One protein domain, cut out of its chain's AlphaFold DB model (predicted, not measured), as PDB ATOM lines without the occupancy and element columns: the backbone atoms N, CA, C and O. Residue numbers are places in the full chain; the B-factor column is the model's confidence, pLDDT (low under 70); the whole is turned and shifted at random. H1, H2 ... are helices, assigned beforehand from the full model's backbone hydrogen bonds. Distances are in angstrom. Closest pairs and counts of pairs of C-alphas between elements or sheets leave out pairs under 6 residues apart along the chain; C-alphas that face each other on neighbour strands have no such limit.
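What this domain is: This is residues 79 to 128 of the 273 residues of an uncharacterized protein of Chlamydomonas reinhardtii (UniProt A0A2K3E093). A long helix, H1, has the short H2 folded back nearly antiparallel beside it, while H3 crosses H1 steeply on another side; the three are loosely packed. The printed part has 50 residues, with three named helices in the order H1, H2, H3 and no named strand: all helix. It is compact, with a radius of gyration of the C-alphas of 10.2 A, and elongated, spanning 29 by 18 by 18 A.

How they stand to each other: H1, residues 83 to 98, is close but not clearly touching H2, residues 106 to 112; their closest C-alphas, of Ile 89 and Tyr 108, are 7.8 A apart, at a shallow tilt of 16 degrees, opposite ways. H3, residues 116 to 125, is close but not clearly touching H1, the closest C-alphas being those of Leu 90 and Met 123, 7.5 A, at a steep tilt of 65 degrees. In H1, H2 and H3 every O i to N i+4 pair is within hydrogen-bond range.

Where its parts are: H1 begins at C-alpha 83 (-18.653, 32.746, 32.542) and is 23.1 A long. H2 is 10.1 A. H3, 14.4 A, ends at C-alpha 125 (-20.922, 42.776, 45.230).

The domain as a whole: The printed part has no cut and no long link. Residues 79 to 83, 94, 100 and 124 to 128 are under pLDDT 70.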
ATOM      1  N   GLY A  79     -16.112  23.927  41.247       56.22
ATOM      2  CA  GLY A  79     -16.908  24.836  42.078       56.22
ATOM      3  C   GLY A  79     -16.801  26.320  41.699       56.22
ATOM      4  O   GLY A  79     -17.158  27.172  42.524       56.22
ATOM      5  N   ARG A  80     -16.316  26.638  40.488       63.97
ATOM      6  CA  ARG A  80     -16.441  27.954  39.848       63.97
ATOM      7  C   ARG A  80     -17.547  27.897  38.793       63.97
ATOM      8  O   ARG A  80     -17.617  26.963  38.004       63.97
ATOM      9  N   LEU A  81     -18.418  28.902  38.796       65.94
ATOM     10  CA  LEU A  81     -19.452  29.044  37.776       65.94
ATOM     11  C   LEU A  81     -18.834  29.422  36.432       65.94
ATOM     12  O   LEU A  81     -17.903  30.227  36.369       65.94
ATOM     13  N   GLN A  82     -19.409  28.869  35.370       69.00
ATOM     14  CA  GLN A  82     -19.070  29.211  33.997       69.00
ATOM     15  C   GLN A  82     -19.378  30.687  33.713       69.00
ATOM     16  O   GLN A  82     -20.384  31.228  34.178       69.00
ATOM     17  N   SER A  83     -18.534  31.327  32.904       69.12
ATOM     18  CA  SER A  83     -18.653  32.746  32.542       69.12
ATOM     19  C   SER A  83     -20.009  33.118  31.915       69.12
ATOM     20  O   SER A  83     -20.532  34.198  32.193       69.12
ATOM     21  N   TYR A  84     -20.627  32.212  31.147       71.50
ATOM     22  CA  TYR A  84     -21.964  32.416  30.577       71.50
ATOM     23  C   TYR A  84     -23.093  32.337  31.624       71.50
ATOM     24  O   TYR A  84     -23.985  33.179  31.599       71.50
ATOM     25  N   VAL A  85     -23.019  31.413  32.591       73.94
ATOM     26  CA  VAL A  85     -24.008  31.296  33.687       73.94
ATOM     27  C   VAL A  85     -23.935  32.510  34.614       73.94
ATOM     28  O   VAL A  85     -24.951  33.036  35.053       73.94
ATOM     29  N   LEU A  86     -22.724  33.010  34.882       74.19
ATOM     30  CA  LEU A  86     -22.516  34.241  35.651       74.19
ATOM     31  C   LEU A  86     -23.189  35.451  34.994       74.19
ATOM     32  O   LEU A  86     -23.785  36.273  35.688       74.19
ATOM     33  N   LYS A  87     -23.110  35.548  33.663       72.12
ATOM     34  CA  LYS A  87     -23.811  36.578  32.895       72.12
ATOM     35  C   LYS A  87     -25.330  36.407  33.011       72.12
ATOM     36  O   LYS A  87     -26.002  37.368  33.365       72.12
ATOM     37  N   GLU A  88     -25.841  35.200  32.778       77.56
ATOM     38  CA  GLU A  88     -27.273  34.876  32.839       77.56
ATOM     39  C   GLU A  88     -27.897  35.230  34.201       77.56
ATOM     40  O   GLU A  88     -28.919  35.908  34.256       77.56
ATOM     41  N   ILE A  89     -27.242  34.859  35.307       79.38
ATOM     42  CA  ILE A  89     -27.705  35.159  36.673       79.38
ATOM     43  C   ILE A  89     -27.742  36.667  36.937       79.38
ATOM     44  O   ILE A  89     -28.667  37.168  37.577       79.38
ATOM     45  N   LEU A  90     -26.749  37.414  36.448       77.06
ATOM     46  CA  LEU A  90     -26.728  38.867  36.604       77.06
ATOM     47  C   LEU A  90     -27.763  39.562  35.701       77.06
ATOM     48  O   LEU A  90     -28.333  40.567  36.123       77.06
ATOM     49  N   GLU A  91     -28.046  39.033  34.506       76.50
ATOM     50  CA  GLU A  91     -29.112  39.535  33.624       76.50
ATOM     51  C   GLU A  91     -30.492  39.274  34.250       76.50
ATOM     52  O   GLU A  91     -31.285  40.209  34.404       76.50
ATOM     53  N   ALA A  92     -30.735  38.051  34.732       76.12
ATOM     54  CA  ALA A  92     -31.942  37.686  35.467       76.12
ATOM     55  C   ALA A  92     -32.119  38.533  36.740       76.12
ATOM     56  O   ALA A  92     -33.225  38.991  37.027       76.12
ATOM     57  N   ARG A  93     -31.028  38.845  37.458       74.94
ATOM     58  CA  ARG A  93     -31.052  39.797  38.582       74.94
ATOM     59  C   ARG A  93     -31.514  41.180  38.139       74.94
ATOM     60  O   ARG A  93     -32.335  41.780  38.827       74.94
ATOM     61  N   THR A  94     -30.976  41.713  37.040       69.50
ATOM     62  CA  THR A  94     -31.383  43.045  36.562       69.50
ATOM     63  C   THR A  94     -32.842  43.082  36.112       69.50
ATOM     64  O   THR A  94     -33.502  44.086  36.359       69.50
ATOM     65  N   ALA A  95     -33.369  41.994  35.540       73.44
ATOM     66  CA  ALA A  95     -34.791  41.867  35.220       73.44
ATOM     67  C   ALA A  95     -35.662  41.800  36.490       73.44
ATOM     68  O   ALA A  95     -36.575  42.606  36.649       73.44
ATOM     69  N   ALA A  96     -35.325  40.929  37.448       75.25
ATOM     70  CA  ALA A  96     -36.045  40.821  38.721       75.25
ATOM     71  C   ALA A  96     -36.054  42.156  39.495       75.25
ATOM     72  O   ALA A  96     -37.095  42.581  39.993       75.25
ATOM     73  N   ALA A  97     -34.927  42.879  39.504       72.62
ATOM     74  CA  ALA A  97     -34.826  44.202  40.114       72.62
ATOM     75  C   ALA A  97     -35.702  45.265  39.420       72.62
ATOM     76  O   ALA A  97     -36.236  46.136  40.103       72.62
ATOM     77  N   GLN A  98     -35.890  45.194  38.094       70.75
ATOM     78  CA  GLN A  98     -36.840  46.058  37.372       70.75
ATOM     79  C   GLN A  98     -38.301  45.732  37.721       70.75
ATOM     80  O   GLN A  98     -39.131  46.636  37.764       70.75
ATOM     81  N   GLU A  99     -38.608  44.468  38.023       75.06
ATOM     82  CA  GLU A  99     -39.927  44.027  38.503       75.06
ATOM     83  C   GLU A  99     -40.146  44.244  40.015       75.06
ATOM     84  O   GLU A  99     -41.221  43.934  40.529       75.06
ATOM     85  N   GLY A 100     -39.146  44.748  40.750       69.69
ATOM     86  CA  GLY A 100     -39.206  44.892  42.211       69.69
ATOM     87  C   GLY A 100     -39.215  43.558  42.973       69.69
ATOM     88  O   GLY A 100     -39.682  43.503  44.110       69.69
ATOM     89  N   ARG A 101     -38.726  42.480  42.351       74.12
ATOM     90  CA  ARG A 101     -38.693  41.112  42.888       74.12
ATOM     91  C   ARG A 101     -37.267  40.677  43.217       74.12
ATOM     92  O   ARG A 101     -36.303  41.095  42.578       74.12
ATOM     93  N   GLU A 102     -37.132  39.793  44.199       77.12
ATOM     94  CA  GLU A 102     -35.873  39.093  44.455       77.12
ATOM     95  C   GLU A 102     -35.705  37.933  43.457       77.12
ATOM     96  O   GLU A 102     -36.679  37.278  43.084       77.12
ATOM     97  N   LEU A 103     -34.475  37.693  42.992       81.38
ATOM     98  CA  LEU A 103     -34.176  36.598  42.066       81.38
ATOM     99  C   LEU A 103     -34.119  35.269  42.827       81.38
ATOM    100  O   LEU A 103     -33.315  35.124  43.749       81.38
ATOM    101  N   ASP A 104     -34.884  34.270  42.386       83.69
ATOM    102  CA  ASP A 104     -34.714  32.912  42.898       83.69
ATOM    103  C   ASP A 104     -33.401  32.289  42.393       83.69
ATOM    104  O   ASP A 104     -33.142  32.178  41.193       83.69
ATOM    105  N   LEU A 105     -32.565  31.864  43.341       82.75
ATOM    106  CA  LEU A 105     -31.290  31.201  43.086       82.75
ATOM    107  C   LEU A 105     -31.398  29.670  43.046       82.75
ATOM    108  O   LEU A 105     -30.453  29.018  42.594       82.75
ATOM    109  N   ALA A 106     -32.515  29.084  43.491       82.19
ATOM    110  CA  ALA A 106     -32.735  27.639  43.479       82.19
ATOM    111  C   ALA A 106     -32.493  26.971  42.106       82.19
ATOM    112  O   ALA A 106     -31.736  25.994  42.092       82.19
ATOM    113  N   PRO A 107     -33.006  27.478  40.958       83.75
ATOM    114  CA  PRO A 107     -32.761  26.848  39.657       83.75
ATOM    115  C   PRO A 107     -31.278  26.838  39.262       83.75
ATOM    116  O   PRO A 107     -30.808  25.883  38.642       83.75
ATOM    117  N   TYR A 108     -30.507  27.856  39.655       81.00
ATOM    118  CA  TYR A 108     -29.077  27.937  39.343       81.00
ATOM    119  C   TYR A 108     -28.232  27.006  40.221       81.00
ATOM    120  O   TYR A 108     -27.272  26.398  39.739       81.00
ATOM    121  N   VAL A 109     -28.613  26.845  41.491       82.19
ATOM    122  CA  VAL A 109     -28.000  25.881  42.419       82.19
ATOM    123  C   VAL A 109     -28.235  24.447  41.939       82.19
ATOM    124  O   VAL A 109     -27.278  23.676  41.859       82.19
ATOM    125  N   SER A 110     -29.472  24.095  41.570       81.50
ATOM    126  CA  SER A 110     -29.820  22.735  41.136       81.50
ATOM    127  C   SER A 110     -29.254  22.372  39.762       81.50
ATOM    128  O   SER A 110     -28.787  21.252  39.579       81.50
ATOM    129  N   THR A 111     -29.272  23.301  38.802       80.19
ATOM    130  CA  THR A 111     -28.870  23.023  37.408       80.19
ATOM    131  C   THR A 111     -27.354  23.028  37.223       80.19
ATOM    132  O   THR A 111     -26.823  22.203  36.483       80.19
ATOM    133  N   TYR A 112     -26.641  23.933  37.902       72.38
ATOM    134  CA  TYR A 112     -25.200  24.136  37.699       72.38
ATOM    135  C   TYR A 112     -24.334  23.683  38.885       72.38
ATOM    136  O   TYR A 112     -23.128  23.932  38.887       72.38
ATOM    137  N   GLY A 113     -24.923  23.047  39.908       70.75
ATOM    138  CA  GLY A 113     -24.210  22.631  41.124       70.75
ATOM    139  C   GLY A 113     -23.591  23.809  41.887       70.75
ATOM    140  O   GLY A 113     -22.547  23.672  42.526       70.75
ATOM    141  N   ALA A 114     -24.186  24.993  41.747       70.62
ATOM    142  CA  ALA A 114     -23.613  26.243  42.212       70.62
ATOM    143  C   ALA A 114     -23.743  26.394  43.733       70.62
ATOM    144  O   ALA A 114     -24.803  26.162  44.308       70.62
ATOM    145  N   ASP A 115     -22.682  26.852  44.397       77.50
ATOM    146  CA  ASP A 115     -22.736  27.171  45.824       77.50
ATOM    147  C   ASP A 115     -23.605  28.420  46.051       77.50
ATOM    148  O   ASP A 115     -23.232  29.534  45.664       77.50
ATOM    149  N   ARG A 116     -24.760  28.232  46.704       78.75
ATOM    150  CA  ARG A 116     -25.725  29.295  47.031       78.75
ATOM    151  C   ARG A 116     -25.071  30.472  47.761       78.75
ATOM    152  O   ARG A 116     -25.423  31.619  47.503       78.75
ATOM    153  N   THR A 117     -24.092  30.212  48.623       76.88
ATOM    154  CA  THR A 117     -23.378  31.239  49.400       76.88
ATOM    155  C   THR A 117     -22.513  32.120  48.496       76.88
ATOM    156  O   THR A 117     -22.472  33.345  48.640       76.88
ATOM    157  N   LYS A 118     -21.853  31.509  47.505       72.12
ATOM    158  CA  LYS A 118     -21.068  32.239  46.497       72.12
ATOM    159  C   LYS A 118     -21.968  33.029  45.552       72.12
ATOM    160  O   LYS A 118     -21.600  34.129  45.161       72.12
ATOM    161  N   LEU A 119     -23.143  32.500  45.209       75.50
ATOM    162  CA  LEU A 119     -24.137  33.227  44.416       75.50
ATOM    163  C   LEU A 119     -24.656  34.469  45.148       75.50
ATOM    164  O   LEU A 119     -24.652  35.552  44.569       75.50
ATOM    165  N   LEU A 120     -25.020  34.339  46.426       77.62
ATOM    166  CA  LEU A 120     -25.475  35.467  47.243       77.62
ATOM    167  C   LEU A 120     -24.404  36.562  47.358       77.62
ATOM    168  O   LEU A 120     -24.689  37.719  47.062       77.62
ATOM    169  N   THR A 121     -23.154  36.205  47.677       71.88
ATOM    170  CA  THR A 121     -22.053  37.192  47.710       71.88
ATOM    171  C   THR A 121     -21.762  37.789  46.328       71.88
ATOM    172  O   THR A 121     -21.459  38.976  46.213       71.88
ATOM    173  N   LEU A 122     -21.907  37.022  45.241       72.19
ATOM    174  CA  LEU A 122     -21.785  37.568  43.890       72.19
ATOM    175  C   LEU A 122     -22.861  38.624  43.609       72.19
ATOM    176  O   LEU A 122     -22.530  39.677  43.067       72.19
ATOM    177  N   MET A 123     -24.109  38.386  44.011       72.88
ATOM    178  CA  MET A 123     -25.181  39.376  43.893       72.88
ATOM    179  C   MET A 123     -24.951  40.589  44.804       72.88
ATOM    180  O   MET A 123     -25.180  41.716  44.377       72.88
ATOM    181  N   GLU A 124     -24.456  40.403  46.024       69.06
ATOM    182  CA  GLU A 124     -24.144  41.514  46.931       69.06
ATOM    183  C   GLU A 124     -23.121  42.486  46.314       69.06
ATOM    184  O   GLU A 124     -23.335  43.699  46.319       69.06
ATOM    185  N   PHE A 125     -22.052  41.962  45.700       61.59
ATOM    186  CA  PHE A 125     -20.922  42.776  45.230       61.59
ATOM    187  C   PHE A 125     -20.894  43.095  43.724       61.59
ATOM    188  O   PHE A 125     -20.086  43.929  43.314       61.59
ATOM    189  N   ASN A 126     -21.730  42.467  42.885       61.97
ATOM    190  CA  ASN A 126     -21.685  42.643  41.425       61.97
ATOM    191  C   ASN A 126     -23.056  43.012  40.850       61.97
ATOM    192  O   ASN A 126     -24.045  42.293  41.012       61.97
ATOM    193  N   CYS A 127     -23.096  44.100  40.090       51.75
ATOM    194  CA  CYS A 127     -24.241  44.528  39.297       51.75
ATOM    195  C   CYS A 127     -23.823  44.643  37.826       51.75
ATOM    196  O   CYS A 127     -22.795  45.244  37.511       51.75
ATOM    197  N   LEU A 128     -24.620  44.071  36.916       52.81
ATOM    198  CA  LEU A 128     -24.517  44.429  35.504       52.81
ATOM    199  C   LEU A 128     -25.075  45.849  35.330       52.81
ATOM    200  O   LEU A 128     -26.170  46.122  35.832       52.81
TER     201      LEU A 128